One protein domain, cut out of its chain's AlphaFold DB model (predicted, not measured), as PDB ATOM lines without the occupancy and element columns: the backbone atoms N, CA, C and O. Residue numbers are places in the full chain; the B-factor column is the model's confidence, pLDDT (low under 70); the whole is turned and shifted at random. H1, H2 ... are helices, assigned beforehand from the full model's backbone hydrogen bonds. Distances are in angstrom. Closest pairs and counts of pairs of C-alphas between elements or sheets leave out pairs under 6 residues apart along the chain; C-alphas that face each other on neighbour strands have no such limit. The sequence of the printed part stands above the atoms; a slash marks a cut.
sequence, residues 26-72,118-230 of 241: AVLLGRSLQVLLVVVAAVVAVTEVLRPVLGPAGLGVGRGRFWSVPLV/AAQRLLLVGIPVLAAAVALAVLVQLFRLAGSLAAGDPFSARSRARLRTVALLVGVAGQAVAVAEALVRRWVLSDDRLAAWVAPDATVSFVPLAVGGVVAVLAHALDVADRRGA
ATOM      1  N   ALA A  26     -35.109 -53.464 -66.490       84.44
ATOM      2  CA  ALA A  26     -34.877 -53.186 -65.070       84.44
ATOM      3  C   ALA A  26     -34.854 -51.678 -64.770       84.44
ATOM      4  O   ALA A  26     -35.389 -51.239 -63.751       84.44
ATOM      5  N   VAL A  27     -34.312 -50.868 -65.687       85.56
ATOM      6  CA  VAL A  27     -34.340 -49.400 -65.574       85.56
ATOM      7  C   VAL A  27     -35.775 -48.879 -65.680       85.56
ATOM      8  O   VAL A  27     -36.188 -48.038 -64.878       85.56
ATOM      9  N   LEU A  28     -36.556 -49.398 -66.636       89.94
ATOM     10  CA  LEU A  28     -37.969 -49.041 -66.798       89.94
ATOM     11  C   LEU A  28     -38.805 -49.451 -65.580       89.94
ATOM     12  O   LEU A  28     -39.587 -48.637 -65.091       89.94
ATOM     13  N   LEU A  29     -38.593 -50.661 -65.052       90.12
ATOM     14  CA  LEU A  29     -39.266 -51.157 -63.849       90.12
ATOM     15  C   LEU A  29     -38.945 -50.297 -62.617       90.12
ATOM     16  O   LEU A  29     -39.838 -49.945 -61.853       90.12
ATOM     17  N   GLY A  30     -37.675 -49.926 -62.429       89.38
ATOM     18  CA  GLY A  30     -37.266 -49.066 -61.319       89.38
ATOM     19  C   GLY A  30     -37.930 -47.687 -61.377       89.38
ATOM     20  O   GLY A  30     -38.419 -47.193 -60.361       89.38
ATOM     21  N   ARG A  31     -38.014 -47.083 -62.571       91.25
ATOM     22  CA  ARG A  31     -38.669 -45.782 -62.776       91.25
ATOM     23  C   ARG A  31     -40.184 -45.846 -62.598       91.25
ATOM     24  O   ARG A  31     -40.744 -44.970 -61.944       91.25
ATOM     25  N   SER A  32     -40.851 -46.861 -63.149       93.62
ATOM     26  CA  SER A  32     -42.304 -47.009 -62.993       93.62
ATOM     27  C   SER A  32     -42.684 -47.228 -61.529       93.62
ATOM     28  O   SER A  32     -43.614 -46.591 -61.035       93.62
ATOM     29  N   LEU A  33     -41.903 -48.033 -60.801       94.56
ATOM     30  CA  LEU A  33     -42.079 -48.235 -59.366       94.56
ATOM     31  C   LEU A  33     -41.886 -46.934 -58.575       94.56
ATOM     32  O   LEU A  33     -42.664 -46.652 -57.670       94.56
ATOM     33  N   GLN A  34     -40.894 -46.111 -58.922       95.00
ATOM     34  CA  GLN A  34     -40.702 -44.804 -58.288       95.00
ATOM     35  C   GLN A  34     -41.900 -43.873 -58.486       95.00
ATOM     36  O   GLN A  34     -42.359 -43.277 -57.513       95.00
ATOM     37  N   VAL A  35     -42.412 -43.758 -59.715       95.94
ATOM     38  CA  VAL A  35     -43.589 -42.925 -60.010       95.94
ATOM     39  C   VAL A  35     -44.794 -43.418 -59.213       95.94
ATOM     40  O   VAL A  35     -45.448 -42.620 -58.545       95.94
ATOM     41  N   LEU A  36     -45.040 -44.731 -59.211       96.69
ATOM     42  CA  LEU A  36     -46.122 -45.335 -58.439       96.69
ATOM     43  C   LEU A  36     -45.992 -45.022 -56.942       96.69
ATOM     44  O   LEU A  36     -46.960 -44.591 -56.323       96.69
ATOM     45  N   LEU A  37     -44.800 -45.184 -56.364       95.62
ATOM     46  CA  LEU A  37     -44.556 -44.912 -54.945       95.62
ATOM     47  C   LEU A  37     -44.762 -43.436 -54.583       95.62
ATOM     48  O   LEU A  37     -45.277 -43.152 -53.506       95.62
ATOM     49  N   VAL A  38     -44.403 -42.503 -55.471       97.25
ATOM     50  CA  VAL A  38     -44.658 -41.067 -55.268       97.25
ATOM     51  C   VAL A  38     -46.154 -40.770 -55.301       97.25
ATOM     52  O   VAL A  38     -46.643 -40.057 -54.428       97.25
ATOM     53  N   VAL A  39     -46.889 -41.340 -56.261       96.25
ATOM     54  CA  VAL A  39     -48.349 -41.178 -56.348       96.25
ATOM     55  C   VAL A  39     -49.022 -41.730 -55.093       96.25
ATOM     56  O   VAL A  39     -49.819 -41.033 -54.474       96.25
ATOM     57  N   VAL A  40     -48.655 -42.940 -54.663       95.38
ATOM     58  CA  VAL A  40     -49.191 -43.550 -53.438       95.38
ATOM     59  C   VAL A  40     -48.849 -42.707 -52.206       95.38
ATOM     60  O   VAL A  40     -49.726 -42.454 -51.388       95.38
ATOM     61  N   ALA A  41     -47.614 -42.212 -52.082       94.38
ATOM     62  CA  ALA A  41     -47.222 -41.346 -50.970       94.38
ATOM     63  C   ALA A  41     -48.008 -40.029 -50.950       94.38
ATOM     64  O   ALA A  41     -48.416 -39.584 -49.881       94.38
ATOM     65  N   ALA A  42     -48.257 -39.426 -52.115       94.38
ATOM     66  CA  ALA A  42     -49.073 -38.222 -52.224       94.38
ATOM     67  C   ALA A  42     -50.525 -38.489 -51.804       94.38
ATOM     68  O   ALA A  42     -51.084 -37.715 -51.032       94.38
ATOM     69  N   VAL A  43     -51.112 -39.607 -52.251       92.81
ATOM     70  CA  VAL A  43     -52.464 -40.016 -51.843       92.81
ATOM     71  C   VAL A  43     -52.526 -40.206 -50.330       92.81
ATOM     72  O   VAL A  43     -53.352 -39.561 -49.695       92.81
ATOM     73  N   VAL A  44     -51.612 -40.980 -49.737       91.81
ATOM     74  CA  VAL A  44     -51.558 -41.208 -48.280       91.81
ATOM     75  C   VAL A  44     -51.371 -39.898 -47.511       91.81
ATOM     76  O   VAL A  44     -52.060 -39.657 -46.523       91.81
ATOM     77  N   ALA A  45     -50.480 -39.012 -47.960       91.00
ATOM     78  CA  ALA A  45     -50.279 -37.718 -47.312       91.00
ATOM     79  C   ALA A  45     -51.553 -36.857 -47.341       91.00
ATOM     80  O   ALA A  45     -51.861 -36.175 -46.366       91.00
ATOM     81  N   VAL A  46     -52.319 -36.897 -48.432       88.50
ATOM     82  CA  VAL A  46     -53.568 -36.137 -48.545       88.50
ATOM     83  C   VAL A  46     -54.690 -36.777 -47.724       88.50
ATOM     84  O   VAL A  46     -55.360 -36.069 -46.971       88.50
ATOM     85  N   THR A  47     -54.904 -38.089 -47.840       85.50
ATOM     86  CA  THR A  47     -56.053 -38.771 -47.225       85.50
ATOM     87  C   THR A  47     -55.866 -39.049 -45.741       85.50
ATOM     88  O   THR A  47     -56.831 -38.904 -44.997       85.50
ATOM     89  N   GLU A  48     -54.648 -39.379 -45.307       85.94
ATOM     90  CA  GLU A  48     -54.371 -39.850 -43.941       85.94
ATOM     91  C   GLU A  48     -53.679 -38.808 -43.052       85.94
ATOM     92  O   GLU A  48     -53.680 -38.941 -41.831       85.94
ATOM     93  N   VAL A  49     -53.084 -37.756 -43.630       86.19
ATOM     94  CA  VAL A  49     -52.446 -36.680 -42.846       86.19
ATOM     95  C   VAL A  49     -53.199 -35.373 -43.014       86.19
ATOM     96  O   VAL A  49     -53.714 -34.817 -42.048       86.19
ATOM     97  N   LEU A  50     -53.295 -34.876 -44.245       84.88
ATOM     98  CA  LEU A  50     -53.846 -33.552 -44.498       84.88
ATOM     99  C   LEU A  50     -55.344 -33.501 -44.187       84.88
ATOM    100  O   LEU A  50     -55.800 -32.562 -43.542       84.88
ATOM    101  N   ARG A  51     -56.112 -34.516 -44.595       79.94
ATOM    102  CA  ARG A  51     -57.560 -34.560 -44.366       79.94
ATOM    103  C   ARG A  51     -57.937 -34.657 -42.879       79.94
ATOM    104  O   ARG A  51     -58.788 -33.864 -42.481       79.94
ATOM    105  N   PRO A  52     -57.331 -35.518 -42.037       77.81
ATOM    106  CA  PRO A  52     -57.632 -35.544 -40.602       77.81
ATOM    107  C   PRO A  52     -57.196 -34.273 -39.871       77.81
ATOM    108  O   PRO A  52     -57.921 -33.782 -39.008       77.81
ATOM    109  N   VAL A  53     -56.036 -33.712 -40.236       79.38
ATOM    110  CA  VAL A  53     -55.505 -32.496 -39.605       79.38
ATOM    111  C   VAL A  53     -56.323 -31.268 -39.990       79.38
ATOM    112  O   VAL A  53     -56.645 -30.463 -39.123       79.38
ATOM    113  N   LEU A  54     -56.666 -31.103 -41.268       78.50
ATOM    114  CA  LEU A  54     -57.432 -29.944 -41.719       78.50
ATOM    115  C   LEU A  54     -58.923 -30.086 -41.422       78.50
ATOM    116  O   LEU A  54     -59.545 -29.082 -41.115       78.50
ATOM    117  N   GLY A  55     -59.483 -31.296 -41.473       69.62
ATOM    118  CA  GLY A  55     -60.922 -31.532 -41.393       69.62
ATOM    119  C   GLY A  55     -61.590 -31.142 -40.065       69.62
ATOM    120  O   GLY A  55     -60.940 -30.686 -39.120       69.62
ATOM    121  N   PRO A  56     -62.916 -31.364 -39.951       61.84
ATOM    122  CA  PRO A  56     -63.714 -30.992 -38.776       61.84
ATOM    123  C   PRO A  56     -63.210 -31.587 -37.456       61.84
ATOM    124  O   PRO A  56     -63.422 -30.998 -36.399       61.84
ATOM    125  N   ALA A  57     -62.563 -32.754 -37.533       58.47
ATOM    126  CA  ALA A  57     -61.979 -33.476 -36.408       58.47
ATOM    127  C   ALA A  57     -60.688 -32.831 -35.865       58.47
ATOM    128  O   ALA A  57     -60.391 -32.982 -34.681       58.47
ATOM    129  N   GLY A  58     -59.934 -32.133 -36.722       61.91
ATOM    130  CA  GLY A  58     -58.661 -31.485 -36.406       61.91
ATOM    131  C   GLY A  58     -58.807 -29.971 -36.244       61.91
ATOM    132  O   GLY A  58     -59.432 -29.490 -35.301       61.91
ATOM    133  N   LEU A  59     -58.221 -29.206 -37.169       61.97
ATOM    134  CA  LEU A  59     -58.193 -27.736 -37.163       61.97
ATOM    135  C   LEU A  59     -59.533 -27.085 -37.551       61.97
ATOM    136  O   LEU A  59     -59.655 -25.861 -37.503       61.97
ATOM    137  N   GLY A  60     -60.547 -27.871 -37.926       60.22
ATOM    138  CA  GLY A  60     -61.893 -27.367 -38.199       60.22
ATOM    139  C   GLY A  60     -62.057 -26.686 -39.562       60.22
ATOM    140  O   GLY A  60     -63.033 -25.962 -39.772       60.22
ATOM    141  N   VAL A  61     -61.130 -26.910 -40.494       56.06
ATOM    142  CA  VAL A  61     -61.128 -26.351 -41.850       56.06
ATOM    143  C   VAL A  61     -61.831 -27.324 -42.808       56.06
ATOM    144  O   VAL A  61     -61.374 -28.430 -43.067       56.06
ATOM    145  N   GLY A  62     -62.964 -26.902 -43.371       53.47
ATOM    146  CA  GLY A  62     -63.735 -27.710 -44.325       53.47
ATOM    147  C   GLY A  62     -64.893 -28.456 -43.667       53.47
ATOM    148  O   GLY A  62     -64.760 -29.582 -43.198       53.47
ATOM    149  N   ARG A  63     -66.074 -27.828 -43.667       48.62
ATOM    150  CA  ARG A  63     -67.352 -28.491 -43.369       48.62
ATOM    151  C   ARG A  63     -67.972 -28.958 -44.688       48.62
ATOM    152  O   ARG A  63     -68.087 -28.168 -45.618       48.62
ATOM    153  N   GLY A  64     -68.367 -30.227 -44.779       46.16
ATOM    154  CA  GLY A  64     -69.049 -30.780 -45.954       46.16
ATOM    155  C   GLY A  64     -69.032 -32.308 -45.990       46.16
ATOM    156  O   GLY A  64     -68.185 -32.930 -45.355       46.16
ATOM    157  N   ARG A  65     -69.942 -32.908 -46.772       48.22
ATOM    158  CA  ARG A  65     -70.150 -34.368 -46.907       48.22
ATOM    159  C   ARG A  65     -68.875 -35.168 -47.219       48.22
ATOM    160  O   ARG A  65     -68.769 -36.326 -46.849       48.22
ATOM    161  N   PHE A  66     -67.903 -34.551 -47.891       50.38
ATOM    162  CA  PHE A  66     -66.629 -35.184 -48.253       50.38
ATOM    163  C   PHE A  66     -65.570 -35.125 -47.138       50.38
ATOM    164  O   PHE A  66     -64.552 -35.809 -47.218       50.38
ATOM    165  N   TRP A  67     -65.795 -34.324 -46.095       48.34
ATOM    166  CA  TRP A  67     -64.843 -34.068 -45.006       48.34
ATOM    167  C   TRP A  67     -65.310 -34.627 -43.656       48.34
ATOM    168  O   TRP A  67     -64.508 -34.734 -42.734       48.34
ATOM    169  N   SER A  68     -66.582 -35.017 -43.537       52.69
ATOM    170  CA  SER A  68     -67.135 -35.706 -42.369       52.69
ATOM    171  C   SER A  68     -66.818 -37.203 -42.430       52.69
ATOM    172  O   SER A  68     -67.501 -37.946 -43.130       52.69
ATOM    173  N   VAL A  69     -65.777 -37.636 -41.719       54.38
ATOM    174  CA  VAL A  69     -65.495 -39.056 -41.452       54.38
ATOM    175  C   VAL A  69     -65.843 -39.316 -39.986       54.38
ATOM    176  O   VAL A  69     -65.464 -38.488 -39.148       54.38
ATOM    177  N   PRO A  70     -66.571 -40.395 -39.650       55.41
ATOM    178  CA  PRO A  70     -66.767 -40.773 -38.256       55.41
ATOM    179  C   PRO A  70     -65.399 -40.977 -37.590       55.41
ATOM    180  O   PRO A  70     -64.546 -41.689 -38.111       55.41
ATOM    181  N   LEU A  71     -65.157 -40.301 -36.460       54.09
ATOM    182  CA  LEU A  71     -63.886 -40.435 -35.727       54.09
ATOM    183  C   LEU A  71     -63.767 -41.803 -35.044       54.09
ATOM    184  O   LEU A  71     -62.659 -42.261 -34.779       54.09
ATOM    185  N   VAL A  72     -64.901 -42.411 -34.700       55.44
ATOM    186  CA  VAL A  72     -64.980 -43.704 -34.022       55.44
ATOM    187  C   VAL A  72     -66.206 -44.434 -34.546       55.44
ATOM    188  O   VAL A  72     -67.328 -43.983 -34.320       55.44
ATOM    189  N   ALA A 118     -60.704 -32.024 -25.835       77.75
ATOM    190  CA  ALA A 118     -59.525 -31.674 -26.628       77.75
ATOM    191  C   ALA A 118     -58.427 -32.757 -26.605       77.75
ATOM    192  O   ALA A 118     -57.771 -32.975 -27.626       77.75
ATOM    193  N   ALA A 119     -58.235 -33.447 -25.477       81.62
ATOM    194  CA  ALA A 119     -57.222 -34.491 -25.342       81.62
ATOM    195  C   ALA A 119     -57.635 -35.762 -26.101       81.62
ATOM    196  O   ALA A 119     -56.832 -36.337 -26.836       81.62
ATOM    197  N   GLN A 120     -58.905 -36.151 -26.000       80.50
ATOM    198  CA  GLN A 120     -59.510 -37.248 -26.749       80.50
ATOM    199  C   GLN A 120     -59.460 -36.979 -28.253       80.50
ATOM    200  O   GLN A 120     -59.061 -37.859 -29.007       80.50
ATOM    201  N   ARG A 121     -59.772 -35.755 -28.705       79.06
ATOM    202  CA  ARG A 121     -59.620 -35.366 -30.120       79.06
ATOM    203  C   ARG A 121     -58.180 -35.490 -30.593       79.06
ATOM    204  O   ARG A 121     -57.941 -36.051 -31.659       79.06
ATOM    205  N   LEU A 122     -57.226 -34.994 -29.803       82.62
ATOM    206  CA  LEU A 122     -55.812 -35.076 -30.152       82.62
ATOM    207  C   LEU A 122     -55.352 -36.529 -30.292       82.62
ATOM    208  O   LEU A 122     -54.612 -36.829 -31.220       82.62
ATOM    209  N   LEU A 123     -55.796 -37.431 -29.417       85.00
ATOM    210  CA  LEU A 123     -55.462 -38.854 -29.511       85.00
ATOM    211  C   LEU A 123     -56.160 -39.534 -30.697       85.00
ATOM    212  O   LEU A 123     -55.504 -40.242 -31.459       85.00
ATOM    213  N   LEU A 124     -57.453 -39.272 -30.898       81.94
ATOM    214  CA  LEU A 124     -58.239 -39.833 -32.002       81.94
ATOM    215  C   LEU A 124     -57.708 -39.412 -33.378       81.94
ATOM    216  O   LEU A 124     -57.746 -40.207 -34.307       81.94
ATOM    217  N   VAL A 125     -57.182 -38.192 -33.512       84.25
ATOM    218  CA  VAL A 125     -56.544 -37.717 -34.754       84.25
ATOM    219  C   VAL A 125     -55.061 -38.093 -34.801       84.25
ATOM    220  O   VAL A 125     -54.529 -38.433 -35.857       84.25
ATOM    221  N   GLY A 126     -54.379 -38.051 -33.661       86.38
ATOM    222  CA  GLY A 126     -52.936 -38.244 -33.559       86.38
ATOM    223  C   GLY A 126     -52.488 -39.661 -33.892       86.38
ATOM    224  O   GLY A 126     -51.454 -39.821 -34.537       86.38
ATOM    225  N   ILE A 127     -53.259 -40.684 -33.509       89.56
ATOM    226  CA  ILE A 127     -52.911 -42.078 -33.816       89.56
ATOM    227  C   ILE A 127     -52.975 -42.374 -35.328       89.56
ATOM    228  O   ILE A 127     -51.968 -42.853 -35.854       89.56
ATOM    229  N   PRO A 128     -54.056 -42.041 -36.065       86.31
ATOM    230  CA  PRO A 128     -54.071 -42.157 -37.527       86.31
ATOM    231  C   PRO A 128     -52.941 -41.378 -38.206       86.31
ATOM    232  O   PRO A 128     -52.271 -41.902 -39.094       86.31
ATOM    233  N   VAL A 129     -52.653 -40.155 -37.747       89.12
ATOM    234  CA  VAL A 129     -51.545 -39.351 -38.288       89.12
ATOM    235  C   VAL A 129     -50.190 -40.023 -38.036       89.12
ATOM    236  O   VAL A 129     -49.328 -40.026 -38.915       89.12
ATOM    237  N   LEU A 130     -49.992 -40.637 -36.867       92.94
ATOM    238  CA  LEU A 130     -48.793 -41.419 -36.568       92.94
ATOM    239  C   LEU A 130     -48.688 -42.652 -37.480       92.94
ATOM    240  O   LEU A 130     -47.612 -42.917 -38.019       92.94
ATOM    241  N   ALA A 131     -49.794 -43.369 -37.699       92.12
ATOM    242  CA  ALA A 131     -49.860 -44.495 -38.629       92.12
ATOM    243  C   ALA A 131     -49.453 -44.066 -40.049       92.12
ATOM    244  O   ALA A 131     -48.593 -44.687 -40.679       92.12
ATOM    245  N   ALA A 132     -50.003 -42.944 -40.516       93.00
ATOM    246  CA  ALA A 132     -49.685 -42.347 -41.803       93.00
ATOM    247  C   ALA A 132     -48.210 -41.930 -41.901       93.00
ATOM    248  O   ALA A 132     -47.563 -42.175 -42.919       93.00
ATOM    249  N   ALA A 133     -47.639 -41.361 -40.837       95.31
ATOM    250  CA  ALA A 133     -46.226 -40.998 -40.790       95.31
ATOM    251  C   ALA A 133     -45.311 -42.228 -40.919       95.31
ATOM    252  O   ALA A 133     -44.329 -42.193 -41.667       95.31
ATOM    253  N   VAL A 134     -45.648 -43.337 -40.249       96.94
ATOM    254  CA  VAL A 134     -44.931 -44.614 -40.394       96.94
ATOM    255  C   VAL A 134     -45.054 -45.143 -41.825       96.94
ATOM    256  O   VAL A 134     -44.043 -45.522 -42.422       96.94
ATOM    257  N   ALA A 135     -46.252 -45.114 -42.415       95.38
ATOM    258  CA  ALA A 135     -46.473 -45.532 -43.799       95.38
ATOM    259  C   ALA A 135     -45.658 -44.690 -44.798       95.38
ATOM    260  O   ALA A 135     -44.981 -45.239 -45.670       95.38
ATOM    261  N   LEU A 136     -45.636 -43.363 -44.637       96.50
ATOM    262  CA  LEU A 136     -44.821 -42.459 -45.452       96.50
ATOM    263  C   LEU A 136     -43.324 -42.744 -45.291       96.50
ATOM    264  O   LEU A 136     -42.597 -42.782 -46.284       96.50
ATOM    265  N   ALA A 137     -42.854 -43.009 -44.068       97.38
ATOM    266  CA  ALA A 137     -41.466 -43.391 -43.832       97.38
ATOM    267  C   ALA A 137     -41.103 -44.688 -44.579       97.38
ATOM    268  O   ALA A 137     -40.045 -44.755 -45.209       97.38
ATOM    269  N   VAL A 138     -41.990 -45.689 -44.576       97.62
ATOM    270  CA  VAL A 138     -41.821 -46.925 -45.356       97.62
ATOM    271  C   VAL A 138     -41.770 -46.625 -46.855       97.62
ATOM    272  O   VAL A 138     -40.830 -47.059 -47.524       97.62
ATOM    273  N   LEU A 139     -42.706 -45.833 -47.387       97.00
ATOM    274  CA  LEU A 139     -42.740 -45.454 -48.806       97.00
ATOM    275  C   LEU A 139     -41.468 -44.718 -49.241       97.00
ATOM    276  O   LEU A 139     -40.926 -45.010 -50.307       97.00
ATOM    277  N   VAL A 140     -40.924 -43.831 -48.403       97.44
ATOM    278  CA  VAL A 140     -39.643 -43.155 -48.664       97.44
ATOM    279  C   VAL A 140     -38.488 -44.157 -48.743       97.44
ATOM    280  O   VAL A 140     -37.625 -44.038 -49.620       97.44
ATOM    281  N   GLN A 141     -38.448 -45.164 -47.866       96.81
ATOM    282  CA  GLN A 141     -37.417 -46.206 -47.938       96.81
ATOM    283  C   GLN A 141     -37.569 -47.074 -49.192       96.81
ATOM    284  O   GLN A 141     -36.567 -47.368 -49.847       96.81
ATOM    285  N   LEU A 142     -38.801 -47.428 -49.569       95.88
ATOM    286  CA  LEU A 142     -39.088 -48.167 -50.800       95.88
ATOM    287  C   LEU A 142     -38.717 -47.357 -52.047       95.88
ATOM    288  O   LEU A 142     -38.097 -47.897 -52.959       95.88
ATOM    289  N   PHE A 143     -38.989 -46.051 -52.066       96.25
ATOM    290  CA  PHE A 143     -38.592 -45.158 -53.156       96.25
ATOM    291  C   PHE A 143     -37.067 -45.125 -53.318       96.25
ATOM    292  O   PHE A 143     -36.530 -45.240 -54.424       96.25
ATOM    293  N   ARG A 144     -36.342 -45.039 -52.195       95.06
ATOM    294  CA  ARG A 144     -34.875 -45.102 -52.178       95.06
ATOM    295  C   ARG A 144     -34.355 -46.460 -52.661       95.06
ATOM    296  O   ARG A 144     -33.344 -46.491 -53.361       95.06
ATOM    297  N   LEU A 145     -35.022 -47.561 -52.304       94.19
ATOM    298  CA  LEU A 145     -34.709 -48.911 -52.788       94.19
ATOM    299  C   LEU A 145     -34.942 -49.054 -54.299       94.19
ATOM    300  O   LEU A 145     -34.068 -49.554 -55.006       94.19
ATOM    301  N   ALA A 146     -36.060 -48.538 -54.812       93.88
ATOM    302  CA  ALA A 146     -36.349 -48.496 -56.244       93.88
ATOM    303  C   ALA A 146     -35.287 -47.692 -57.016       93.88
ATOM    304  O   ALA A 146     -34.862 -48.096 -58.096       93.88
ATOM    305  N   GLY A 147     -34.774 -46.609 -56.421       92.12
ATOM    306  CA  GLY A 147     -33.657 -45.848 -56.987       92.12
ATOM    307  C   GLY A 147     -32.353 -46.639 -57.084       92.12
ATOM    308  O   GLY A 147     -31.676 -46.561 -58.104       92.12
ATOM    309  N   SER A 148     -32.013 -47.443 -56.070       91.00
ATOM    310  CA  SER A 148     -30.847 -48.338 -56.155       91.00
ATOM    311  C   SER A 148     -31.020 -49.440 -57.203       91.00
ATOM    312  O   SER A 148     -30.052 -49.789 -57.871       91.00
ATOM    313  N   LEU A 149     -32.247 -49.938 -57.397       87.88
ATOM    314  CA  LEU A 149     -32.556 -50.909 -58.450       87.88
ATOM    315  C   LEU A 149     -32.376 -50.305 -59.846       87.88
ATOM    316  O   LEU A 149     -31.711 -50.903 -60.687       87.88
ATOM    317  N   ALA A 150     -32.897 -49.096 -60.072       87.62
ATOM    318  CA  ALA A 150     -32.730 -48.381 -61.337       87.62
ATOM    319  C   ALA A 150     -31.257 -48.056 -61.647       87.62
ATOM    320  O   ALA A 150     -30.877 -47.985 -62.813       87.62
ATOM    321  N   ALA A 151     -30.431 -47.879 -60.612       87.69
ATOM    322  CA  ALA A 151     -28.991 -47.665 -60.732       87.69
ATOM    323  C   ALA A 151     -28.182 -48.962 -60.955       87.69
ATOM    324  O   ALA A 151     -26.961 -48.892 -61.074       87.69
ATOM    325  N   GLY A 152     -28.833 -50.131 -61.000       86.25
ATOM    326  CA  GLY A 152     -28.166 -51.416 -61.218       86.25
ATOM    327  C   GLY A 152     -27.470 -52.001 -59.990       86.25
ATOM    328  O   GLY A 152     -26.690 -52.936 -60.137       86.25
ATOM    329  N   ASP A 153     -27.751 -51.490 -58.786       86.06
ATOM    330  CA  ASP A 153     -27.146 -51.971 -57.535       86.06
ATOM    331  C   ASP A 153     -28.210 -52.477 -56.526       86.06
ATOM    332  O   ASP A 153     -28.408 -51.891 -55.450       86.06
ATOM    333  N   PRO A 154     -28.948 -53.563 -56.863       81.75
ATOM    334  CA  PRO A 154     -29.972 -54.156 -55.997       81.75
ATOM    335  C   PRO A 154     -29.439 -54.568 -54.623       81.75
ATOM    336  O   PRO A 154     -30.138 -54.424 -53.619       81.75
ATOM    337  N   PHE A 155     -28.207 -55.082 -54.572       84.19
ATOM    338  CA  PHE A 155     -27.679 -55.829 -53.424       84.19
ATOM    339  C   PHE A 155     -26.639 -55.059 -52.602       84.19
ATOM    340  O   PHE A 155     -25.961 -55.625 -51.742       84.19
ATOM    341  N   SER A 156     -26.555 -53.741 -52.799       89.12
ATOM    342  CA  SER A 156     -25.681 -52.884 -52.005       89.12
ATOM    343  C   SER A 156     -25.907 -53.059 -50.494       89.12
ATOM    344  O   SER A 156     -27.022 -53.302 -50.012       89.12
ATOM    345  N   ALA A 157     -24.853 -52.861 -49.694       90.25
ATOM    346  CA  ALA A 157     -24.966 -52.824 -48.232       90.25
ATOM    347  C   ALA A 157     -26.012 -51.792 -47.756       90.25
ATOM    348  O   ALA A 157     -26.704 -52.009 -46.759       90.25
ATOM    349  N   ARG A 158     -26.189 -50.696 -48.511       92.44
ATOM    350  CA  ARG A 158     -27.207 -49.674 -48.231       92.44
ATOM    351  C   ARG A 158     -28.622 -50.201 -48.473       92.44
ATOM    352  O   ARG A 158     -29.500 -49.941 -47.657       92.44
ATOM    353  N   SER A 159     -28.846 -50.946 -49.555       91.38
ATOM    354  CA  SER A 159     -30.142 -51.561 -49.874       91.38
ATOM    355  C   SER A 159     -30.547 -52.564 -48.789       91.38
ATOM    356  O   SER A 159     -31.673 -52.525 -48.295       91.38
ATOM    357  N   ARG A 160     -29.599 -53.379 -48.308       92.25
ATOM    358  CA  ARG A 160     -29.817 -54.288 -47.168       92.25
ATOM    359  C   ARG A 160     -30.200 -53.548 -45.888       92.25
ATOM    360  O   ARG A 160     -31.165 -53.929 -45.227       92.25
ATOM    361  N   ALA A 161     -29.477 -52.481 -45.545       93.94
ATOM    362  CA  ALA A 161     -29.799 -51.666 -44.375       93.94
ATOM    363  C   ALA A 161     -31.214 -51.071 -44.476       93.94
ATOM    364  O   ALA A 161     -31.978 -51.153 -43.518       93.94
ATOM    365  N   ARG A 162     -31.598 -50.564 -45.655       95.12
ATOM    366  CA  ARG A 162     -32.947 -50.031 -45.911       95.12
ATOM    367  C   ARG A 162     -34.034 -51.092 -45.763       95.12
ATOM    368  O   ARG A 162     -35.042 -50.805 -45.132       95.12
ATOM    369  N   LEU A 163     -33.836 -52.309 -46.280       95.19
ATOM    370  CA  LEU A 163     -34.799 -53.407 -46.099       95.19
ATOM    371  C   LEU A 163     -34.992 -53.765 -44.622       95.19
ATOM    372  O   LEU A 163     -36.123 -53.969 -44.186       95.19
ATOM    373  N   ARG A 164     -33.916 -53.772 -43.824       96.12
ATOM    374  CA  ARG A 164     -34.016 -53.960 -42.367       96.12
ATOM    375  C   ARG A 164     -34.780 -52.814 -41.704       96.12
ATOM    376  O   ARG A 164     -35.627 -53.070 -40.857       96.12
ATOM    377  N   THR A 165     -34.539 -51.567 -42.113       97.44
ATOM    378  CA  THR A 165     -35.324 -50.416 -41.641       97.44
ATOM    379  C   THR A 165     -36.802 -50.556 -42.000       97.44
ATOM    380  O   THR A 165     -37.643 -50.309 -41.144       97.44
ATOM    381  N   VAL A 166     -37.138 -50.993 -43.219       97.31
ATOM    382  CA  VAL A 166     -38.531 -51.259 -43.621       97.31
ATOM    383  C   VAL A 166     -39.147 -52.342 -42.739       97.31
ATOM    384  O   VAL A 166     -40.238 -52.136 -42.221       97.31
ATOM    385  N   ALA A 167     -38.443 -53.450 -42.502       97.44
ATOM    386  CA  ALA A 167     -38.921 -54.513 -41.619       97.44
ATOM    387  C   ALA A 167     -39.196 -54.010 -40.191       97.44
ATOM    388  O   ALA A 167     -40.230 -54.339 -39.615       97.44
ATOM    389  N   LEU A 168     -38.307 -53.179 -39.636       97.69
ATOM    390  CA  LEU A 168     -38.483 -52.579 -38.308       97.69
ATOM    391  C   LEU A 168     -39.652 -51.588 -38.264       97.69
ATOM    392  O   LEU A 168     -40.422 -51.605 -37.308       97.69
ATOM    393  N   LEU A 169     -39.806 -50.741 -39.285       97.56
ATOM    394  CA  LEU A 169     -40.919 -49.795 -39.366       97.56
ATOM    395  C   LEU A 169     -42.260 -50.527 -39.488       97.56
ATOM    396  O   LEU A 169     -43.180 -50.245 -38.730       97.56
ATOM    397  N   VAL A 170     -42.368 -51.497 -40.394       96.62
ATOM    398  CA  VAL A 170     -43.615 -52.245 -40.599       96.62
ATOM    399  C   VAL A 170     -43.928 -53.129 -39.392       96.62
ATOM    400  O   VAL A 170     -45.050 -53.116 -38.902       96.62
ATOM    401  N   GLY A 171     -42.932 -53.860 -38.887       97.00
ATOM    402  CA  GLY A 171     -43.098 -54.762 -37.754       97.00
ATOM    403  C   GLY A 171     -43.285 -54.017 -36.442       97.00
ATOM    404  O   GLY A 171     -44.358 -54.043 -35.854       97.00
ATOM    405  N   VAL A 172     -42.232 -53.354 -35.966       97.38
ATOM    406  CA  VAL A 172     -42.197 -52.776 -34.617       97.38
ATOM    407  C   VAL A 172     -43.023 -51.497 -34.540       97.38
ATOM    408  O   VAL A 172     -43.885 -51.391 -33.670       97.38
ATOM    409  N   ALA A 173     -42.799 -50.534 -35.441       96.69
ATOM    410  CA  ALA A 173     -43.545 -49.274 -35.384       96.69
ATOM    411  C   ALA A 173     -45.022 -49.478 -35.761       96.69
ATOM    412  O   ALA A 173     -45.895 -48.954 -35.076       96.69
ATOM    413  N   GLY A 174     -45.312 -50.312 -36.765       96.38
ATOM    414  CA  GLY A 174     -46.682 -50.700 -37.105       96.38
ATOM    415  C   GLY A 174     -47.411 -51.393 -35.949       96.38
ATOM    416  O   GLY A 174     -48.560 -51.061 -35.669       96.38
ATOM    417  N   GLN A 175     -46.743 -52.288 -35.212       97.62
ATOM    418  CA  GLN A 175     -47.344 -52.914 -34.031       97.62
ATOM    419  C   GLN A 175     -47.567 -51.919 -32.890       97.62
ATOM    420  O   GLN A 175     -48.602 -51.973 -32.231       97.62
ATOM    421  N   ALA A 176     -46.617 -51.010 -32.654       96.56
ATOM    422  CA  ALA A 176     -46.767 -49.969 -31.642       96.56
ATOM    423  C   ALA A 176     -47.982 -49.076 -31.937       96.56
ATOM    424  O   ALA A 176     -48.750 -48.775 -31.026       96.56
ATOM    425  N   VAL A 177     -48.198 -48.725 -33.210       95.88
ATOM    426  CA  VAL A 177     -49.393 -47.999 -33.666       95.88
ATOM    427  C   VAL A 177     -50.663 -48.815 -33.422       95.88
ATOM    428  O   VAL A 177     -51.588 -48.293 -32.811       95.88
ATOM    429  N   ALA A 178     -50.696 -50.095 -33.806       94.75
ATOM    430  CA  ALA A 178     -51.870 -50.954 -33.608       94.75
ATOM    431  C   ALA A 178     -52.242 -51.124 -32.121       94.75
ATOM    432  O   ALA A 178     -53.416 -51.137 -31.755       94.75
ATOM    433  N   VAL A 179     -51.241 -51.232 -31.241       95.88
ATOM    434  CA  VAL A 179     -51.453 -51.272 -29.786       95.88
ATOM    435  C   VAL A 179     -51.969 -49.928 -29.278       95.88
ATOM    436  O   VAL A 179     -52.918 -49.903 -28.497       95.88
ATOM    437  N   ALA A 180     -51.376 -48.816 -29.718       94.62
ATOM    438  CA  ALA A 180     -51.813 -47.482 -29.320       94.62
ATOM    439  C   ALA A 180     -53.260 -47.208 -29.755       94.62
ATOM    440  O   ALA A 180     -54.046 -46.708 -28.957       94.62
ATOM    441  N   GLU A 181     -53.639 -47.604 -30.969       91.25
ATOM    442  CA  GLU A 181     -55.009 -47.511 -31.479       91.25
ATOM    443  C   GLU A 181     -55.989 -48.317 -30.622       91.25
ATOM    444  O   GLU A 181     -56.997 -47.779 -30.165       91.25
ATOM    445  N   ALA A 182     -55.664 -49.577 -30.314       91.44
ATOM    446  CA  ALA A 182     -56.498 -50.422 -29.464       91.44
ATOM    447  C   ALA A 182     -56.655 -49.851 -28.042       91.44
ATOM    448  O   ALA A 182     -57.746 -49.894 -27.473       91.44
ATOM    449  N   LEU A 183     -55.582 -49.290 -27.469       93.25
ATOM    450  CA  LEU A 183     -55.610 -48.654 -26.150       93.25
ATOM    451  C   LEU A 183     -56.425 -47.360 -26.151       93.25
ATOM    452  O   LEU A 183     -57.244 -47.175 -25.254       93.25
ATOM    453  N   VAL A 184     -56.236 -46.489 -27.148       90.50
ATOM    454  CA  VAL A 184     -57.010 -45.248 -27.291       90.50
ATOM    455  C   VAL A 184     -58.485 -45.572 -27.486       90.50
ATOM    456  O   VAL A 184     -59.320 -45.000 -26.791       90.50
ATOM    457  N   ARG A 185     -58.815 -46.542 -28.347       86.56
ATOM    458  CA  ARG A 185     -60.195 -46.990 -28.550       86.56
ATOM    459  C   ARG A 185     -60.797 -47.527 -27.257       86.56
ATOM    460  O   ARG A 185     -61.876 -47.092 -26.873       86.56
ATOM    461  N   ARG A 186     -60.085 -48.400 -26.537       89.06
ATOM    462  CA  ARG A 186     -60.544 -48.910 -25.239       89.06
ATOM    463  C   ARG A 186     -60.772 -47.783 -24.238       89.06
ATOM    464  O   ARG A 186     -61.792 -47.790 -23.564       89.06
ATOM    465  N   TRP A 187     -59.839 -46.841 -24.134       89.19
ATOM    466  CA  TRP A 187     -59.935 -45.720 -23.201       89.19
ATOM    467  C   TRP A 187     -61.132 -44.820 -23.519       89.19
ATOM    468  O   TRP A 187     -61.923 -44.541 -22.625       89.19
ATOM    469  N   VAL A 188     -61.321 -44.456 -24.791       85.06
ATOM    470  CA  VAL A 188     -62.466 -43.656 -25.251       85.06
ATOM    471  C   VAL A 188     -63.792 -44.381 -25.007       85.06
ATOM    472  O   VAL A 188     -64.734 -43.776 -24.509       85.06
ATOM    473  N   LEU A 189     -63.870 -45.681 -25.306       82.69
ATOM    474  CA  LEU A 189     -65.093 -46.468 -25.110       82.69
ATOM    475  C   LEU A 189     -65.379 -46.813 -23.641       82.69
ATOM    476  O   LEU A 189     -66.498 -47.205 -23.324       82.69
ATOM    477  N   SER A 190     -64.395 -46.673 -22.749       84.19
ATOM    478  CA  SER A 190     -64.569 -46.894 -21.307       84.19
ATOM    479  C   SER A 190     -65.071 -45.650 -20.563       84.19
ATOM    480  O   SER A 190     -65.209 -45.707 -19.346       84.19
ATOM    481  N   ASP A 191     -65.316 -44.531 -21.255       83.06
ATOM    482  CA  ASP A 191     -65.927 -43.337 -20.661       83.06
ATOM    483  C   ASP A 191     -67.321 -43.685 -20.110       83.06
ATOM    484  O   ASP A 191     -68.129 -44.294 -20.817       83.06
ATOM    485  N   ASP A 192     -67.618 -43.289 -18.868       82.88
ATOM    486  CA  ASP A 192     -68.881 -43.594 -18.173       82.88
ATOM    487  C   ASP A 192     -70.120 -43.212 -19.000       82.88
ATOM    488  O   ASP A 192     -71.174 -43.844 -18.899       82.88
ATOM    489  N   ARG A 193     -69.999 -42.192 -19.862       75.56
ATOM    490  CA  ARG A 193     -71.079 -41.735 -20.748       75.56
ATOM    491  C   ARG A 193     -71.384 -42.714 -21.882       75.56
ATOM    492  O   ARG A 193     -72.510 -42.737 -22.371       75.56
ATOM    493  N   LEU A 194     -70.392 -43.489 -22.317       69.44
ATOM    494  CA  LEU A 194     -70.475 -44.433 -23.436       69.44
ATOM    495  C   LEU A 194     -70.578 -45.887 -22.969       69.44
ATOM    496  O   LEU A 194     -71.211 -46.694 -23.650       69.44
ATOM    497  N   ALA A 195     -70.016 -46.209 -21.802       74.19
ATOM    498  CA  ALA A 195     -69.927 -47.567 -21.272       74.19
ATOM    499  C   ALA A 195     -71.297 -48.250 -21.088       74.19
ATOM    500  O   ALA A 195     -71.395 -49.471 -21.180       74.19
ATOM    501  N   ALA A 196     -72.367 -47.474 -20.874       71.19
ATOM    502  CA  ALA A 196     -73.733 -47.997 -20.784       71.19
ATOM    503  C   ALA A 196     -74.315 -48.457 -22.137       71.19
ATOM    504  O   ALA A 196     -75.283 -49.215 -22.166       71.19
ATOM    505  N   TRP A 197     -73.739 -48.004 -23.254       67.75
ATOM    506  CA  TRP A 197     -74.312 -48.145 -24.597       67.75
ATOM    507  C   TRP A 197     -73.414 -48.921 -25.566       67.75
ATOM    508  O   TRP A 197     -73.904 -49.471 -26.554       67.75
ATOM    509  N   VAL A 198     -72.105 -48.970 -25.298       69.56
ATOM    510  CA  VAL A 198     -71.098 -49.580 -26.170       69.56
ATOM    511  C   VAL A 198     -70.250 -50.562 -25.373       69.56
ATOM    512  O   VAL A 198     -69.646 -50.205 -24.366       69.56
ATOM    513  N   ALA A 199     -70.163 -51.804 -25.850       74.44
ATOM    514  CA  ALA A 199     -69.226 -52.770 -25.295       74.44
ATOM    515  C   ALA A 199     -67.797 -52.395 -25.733       74.44
ATOM    516  O   ALA A 199     -67.545 -52.299 -26.938       74.44
ATOM    517  N   PRO A 200     -66.849 -52.189 -24.801       72.00
ATOM    518  CA  PRO A 200     -65.479 -51.865 -25.163       72.00
ATOM    519  C   PRO A 200     -64.801 -53.104 -25.760       72.00
ATOM    520  O   PRO A 200     -64.334 -53.979 -25.030       72.00
ATOM    521  N   ASP A 201     -64.729 -53.176 -27.091       78.69
ATOM    522  CA  ASP A 201     -63.890 -54.142 -27.798       78.69
ATOM    523  C   ASP A 201     -62.576 -53.492 -28.262       78.69
ATOM    524  O   ASP A 201     -62.514 -52.359 -28.743       78.69
ATOM    525  N   ALA A 202     -61.472 -54.198 -28.032       81.25
ATOM    526  CA  ALA A 202     -60.145 -53.759 -28.434       81.25
ATOM    527  C   ALA A 202     -59.351 -54.978 -28.887       81.25
ATOM    528  O   ALA A 202     -58.773 -55.709 -28.082       81.25
ATOM    529  N   THR A 203     -59.353 -55.220 -30.193       87.50
ATOM    530  CA  THR A 203     -58.563 -56.282 -30.809       87.50
ATOM    531  C   THR A 203     -57.256 -55.703 -31.323       87.50
ATOM    532  O   THR A 203     -57.256 -54.830 -32.188       87.50
ATOM    533  N   VAL A 204     -56.132 -56.206 -30.817       92.19
ATOM    534  CA  VAL A 204     -54.810 -55.850 -31.339       92.19
ATOM    535  C   VAL A 204     -54.502 -56.749 -32.533       92.19
ATOM    536  O   VAL A 204     -54.438 -57.971 -32.398       92.19
ATOM    537  N   SER A 205     -54.294 -56.150 -33.705       92.06
ATOM    538  CA  SER A 205     -53.833 -56.880 -34.886       92.06
ATOM    539  C   SER A 205     -52.333 -57.174 -34.793       92.06
ATOM    540  O   SER A 205     -51.544 -56.295 -34.451       92.06
ATOM    541  N   PHE A 206     -51.937 -58.404 -35.128       94.69
ATOM    542  CA  PHE A 206     -50.532 -58.832 -35.239       94.69
ATOM    543  C   PHE A 206     -50.039 -58.893 -36.693       94.69
ATOM    544  O   PHE A 206     -48.912 -59.312 -36.963       94.69
ATOM    545  N   VAL A 207     -50.875 -58.464 -37.644       95.38
ATOM    546  CA  VAL A 207     -50.519 -58.394 -39.067       95.38
ATOM    547  C   VAL A 207     -49.245 -57.567 -39.302       95.38
ATOM    548  O   VAL A 207     -48.389 -58.053 -40.044       95.38
ATOM    549  N   PRO A 208     -49.036 -56.390 -38.669       94.06
ATOM    550  CA  PRO A 208     -47.812 -55.614 -38.875       94.06
ATOM    551  C   PRO A 208     -46.545 -56.406 -38.528       94.06
ATOM    552  O   PRO A 208     -45.610 -56.446 -39.329       94.06
ATOM    553  N   LEU A 209     -46.539 -57.122 -37.395       94.62
ATOM    554  CA  LEU A 209     -45.429 -58.001 -37.012       94.62
ATOM    555  C   LEU A 209     -45.199 -59.126 -38.018       94.62
ATOM    556  O   LEU A 209     -44.051 -59.380 -38.377       94.62
ATOM    557  N   ALA A 210     -46.262 -59.784 -38.489       96.38
ATOM    558  CA  ALA A 210     -46.142 -60.852 -39.477       96.38
ATOM    559  C   ALA A 210     -45.525 -60.334 -40.788       96.38
ATOM    560  O   ALA A 210     -44.556 -60.910 -41.286       96.38
ATOM    561  N   VAL A 211     -46.019 -59.205 -41.309       95.31
ATOM    562  CA  VAL A 211     -45.491 -58.583 -42.533       95.31
ATOM    563  C   VAL A 211     -44.045 -58.120 -42.328       95.31
ATOM    564  O   VAL A 211     -43.183 -58.417 -43.155       95.31
ATOM    565  N   GLY A 212     -43.742 -57.453 -41.211       95.12
ATOM    566  CA  GLY A 212     -42.379 -57.044 -40.865       95.12
ATOM    567  C   GLY A 212     -41.420 -58.234 -40.757       95.12
ATOM    568  O   GLY A 212     -40.301 -58.171 -41.266       95.12
ATOM    569  N   GLY A 213     -41.878 -59.346 -40.174       96.12
ATOM    570  CA  GLY A 213     -41.143 -60.607 -40.095       96.12
ATOM    571  C   GLY A 213     -40.826 -61.188 -41.473       96.12
ATOM    572  O   GLY A 213     -39.677 -61.539 -41.734       96.12
ATOM    573  N   VAL A 214     -41.798 -61.211 -42.390       96.75
ATOM    574  CA  VAL A 214     -41.576 -61.644 -43.782       96.75
ATOM    575  C   VAL A 214     -40.518 -60.776 -44.469       96.75
ATOM    576  O   VAL A 214     -39.589 -61.305 -45.081       96.75
ATOM    577  N   VAL A 215     -40.591 -59.449 -44.322       95.19
ATOM    578  CA  VAL A 215     -39.584 -58.535 -44.893       95.19
ATOM    579  C   VAL A 215     -38.200 -58.773 -44.275       95.19
ATOM    580  O   VAL A 215     -37.198 -58.762 -44.993       95.19
ATOM    581  N   ALA A 216     -38.119 -59.038 -42.968       95.75
ATOM    582  CA  ALA A 216     -36.862 -59.361 -42.293       95.75
ATOM    583  C   ALA A 216     -36.247 -60.673 -42.809       95.75
ATOM    584  O   ALA A 216     -35.042 -60.720 -43.067       95.75
ATOM    585  N   VAL A 217     -37.064 -61.713 -43.009       96.56
ATOM    586  CA  VAL A 217     -36.631 -62.998 -43.580       96.56
ATOM    587  C   VAL A 217     -36.100 -62.804 -44.998       96.56
ATOM    588  O   VAL A 217     -35.015 -63.294 -45.309       96.56
ATOM    589  N   LEU A 218     -36.795 -62.031 -45.837       92.88
ATOM    590  CA  LEU A 218     -36.321 -61.695 -47.183       92.88
ATOM    591  C   LEU A 218     -34.979 -60.952 -47.139       92.88
ATOM    592  O   LEU A 218     -34.041 -61.322 -47.843       92.88
ATOM    593  N   ALA A 219     -34.850 -59.947 -46.269       92.62
ATOM    594  CA  ALA A 219     -33.600 -59.207 -46.098       92.62
ATOM    595  C   ALA A 219     -32.442 -60.116 -45.646       92.62
ATOM    596  O   ALA A 219     -31.302 -59.925 -46.076       92.62
ATOM    597  N   HIS A 220     -32.722 -61.104 -44.793       94.69
ATOM    598  CA  HIS A 220     -31.739 -62.087 -44.348       94.69
ATOM    599  C   HIS A 220     -31.356 -63.072 -45.458       94.69
ATOM    600  O   HIS A 220     -30.172 -63.323 -45.663       94.69
ATOM    601  N   ALA A 221     -32.328 -63.587 -46.213       92.69
ATOM    602  CA  ALA A 221     -32.079 -64.501 -47.327       92.69
ATOM    603  C   ALA A 221     -31.157 -63.871 -48.384       92.69
ATOM    604  O   ALA A 221     -30.221 -64.519 -48.856       92.69
ATOM    605  N   LEU A 222     -31.362 -62.585 -48.689       89.56
ATOM    606  CA  LEU A 222     -30.487 -61.822 -49.582       89.56
ATOM    607  C   LEU A 222     -29.059 -61.682 -49.033       89.56
ATOM    608  O   LEU A 222     -28.096 -61.795 -49.786       89.56
ATOM    609  N   ASP A 223     -28.912 -61.478 -47.723       90.94
ATOM    610  CA  ASP A 223     -27.603 -61.397 -47.069       90.94
ATOM    611  C   ASP A 223     -26.850 -62.737 -47.122       90.94
ATOM    612  O   ASP A 223     -25.643 -62.772 -47.358       90.94
ATOM    613  N   VAL A 224     -27.558 -63.858 -46.949       91.44
ATOM    614  CA  VAL A 224     -26.978 -65.207 -47.047       91.44
ATOM    615  C   VAL A 224     -26.563 -65.535 -48.483       91.44
ATOM    616  O   VAL A 224     -25.490 -66.107 -48.686       91.44
ATOM    617  N   ALA A 225     -27.378 -65.172 -49.476       87.81
ATOM    618  CA  ALA A 225     -27.064 -65.394 -50.887       87.81
ATOM    619  C   ALA A 225     -25.783 -64.653 -51.315       87.81
ATOM    620  O   ALA A 225     -24.918 -65.252 -51.953       87.81
ATOM    621  N   ASP A 226     -25.623 -63.398 -50.889       87.00
ATOM    622  CA  ASP A 226     -24.436 -62.573 -51.157       87.00
ATOM    623  C   ASP A 226     -23.155 -63.209 -50.585       87.00
ATOM    624  O   ASP A 226     -22.157 -63.385 -51.287       87.00
ATOM    625  N   ARG A 227     -23.207 -63.670 -49.326       88.44
ATOM    626  CA  ARG A 227     -22.067 -64.345 -48.679       88.44
ATOM    627  C   ARG A 227     -21.666 -65.638 -49.387       88.44
ATOM    628  O   ARG A 227     -20.479 -65.941 -49.461       88.44
ATOM    629  N   ARG A 228     -22.636 -66.402 -49.902       89.12
ATOM    630  CA  ARG A 228     -22.365 -67.629 -50.672       89.12
ATOM    631  C   ARG A 228     -21.763 -67.318 -52.038       89.12
ATOM    632  O   ARG A 228     -20.825 -67.997 -52.437       89.12
ATOM    633  N   GLY A 229     -22.246 -66.275 -52.715       84.81
ATOM    634  CA  GLY A 229     -21.679 -65.813 -53.984       84.81
ATOM    635  C   GLY A 229     -20.200 -65.446 -53.855       84.81
ATOM    636  O   GLY A 229     -19.389 -65.890 -54.662       84.81
ATOM    637  N   ALA A 230     -19.834 -64.739 -52.782       80.44
ATOM    638  CA  ALA A 230     -18.447 -64.373 -52.492       80.44
ATOM    639  C   ALA A 230     -17.536 -65.567 -52.138       80.44
ATOM    640  O   ALA A 230     -16.322 -65.473 -52.299       80.44
TER     641      ALA A 230
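Overview. This is residues 26 to 72 and 118 to 230 of the 241 residues of a protein of Pseudokineococcus marinus (UniProt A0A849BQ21). Four long helices lie side by side in a row, H1, H2, H3 and H5, neighbours running opposite ways, as a single layer. H5 is slipped along H3 and extends past it at one end of the row; at the other end sits the tiny H4, from which residues 196 to 206 run back beside H3. The printed part has 160 residues with five named helices, in chain order H1 to H5, and no named strand: all helix. It is loose, with a radius of gyration of the C-alphas of 19.6 A and spans of 65 by 31 by 19 A, a rod.

Along the chain. H2, residues 118 to 150, measures 46.9 A from first to last C-alpha, with a kink of 25 degrees near residue 125. H3, residues 157 to 189, measures 46.7 A. H1, residues 26 to 54, measures 39.9 A and begins at C-alpha 26 (-34.877, -53.186, -65.070). H5, residues 207 to 230, measures 35.3 A and ends at C-alpha 230 (-18.447, -64.373, -52.492). H4 is residues 192 to 195.

Arrangement. H2 and H3 form a helical hairpin and touch at a shallow tilt of 16 degrees, opposite ways; their closest C-alphas, of Val 138 and Val 166, are 5.7 A apart. H1 touches H2 at a shallow tilt of 10 degrees, opposite ways, closest at the C-alphas of Gly 30 and Ala 150, 4.6 A. H3 touches H5 with residues 160 to 175 alone, at a shallow tilt of 11 degrees, opposite ways, closest at the C-alphas of Gly 171 and Gly 212, 3.9 A. H4 and H3 are close but not clearly touching, with the C-alphas of Leu 189 and Ala 195 closest at 6.3 A. H1 and H3 are apart, as are H2 and H5. In H5 every O i to N i+4 pair is within hydrogen-bond range, against 22 of 25 in H1 and 28 of 29 in each of H2 and H3; H4 is too short for such a pair, and its one O i to N i+3 pair is not within range.

Size, cuts and confidence. The farthest C-alphas, of Ala 196 and Ala 230, are 65.8 A apart. Residues 73 to 117 are not printed, and C-alphas 72 and 118 across the cut are 15.1 A apart. The link from H4 to H5 is long. The model's confidence is under 70 at residues 55 to 72, 194 and 197 to 198.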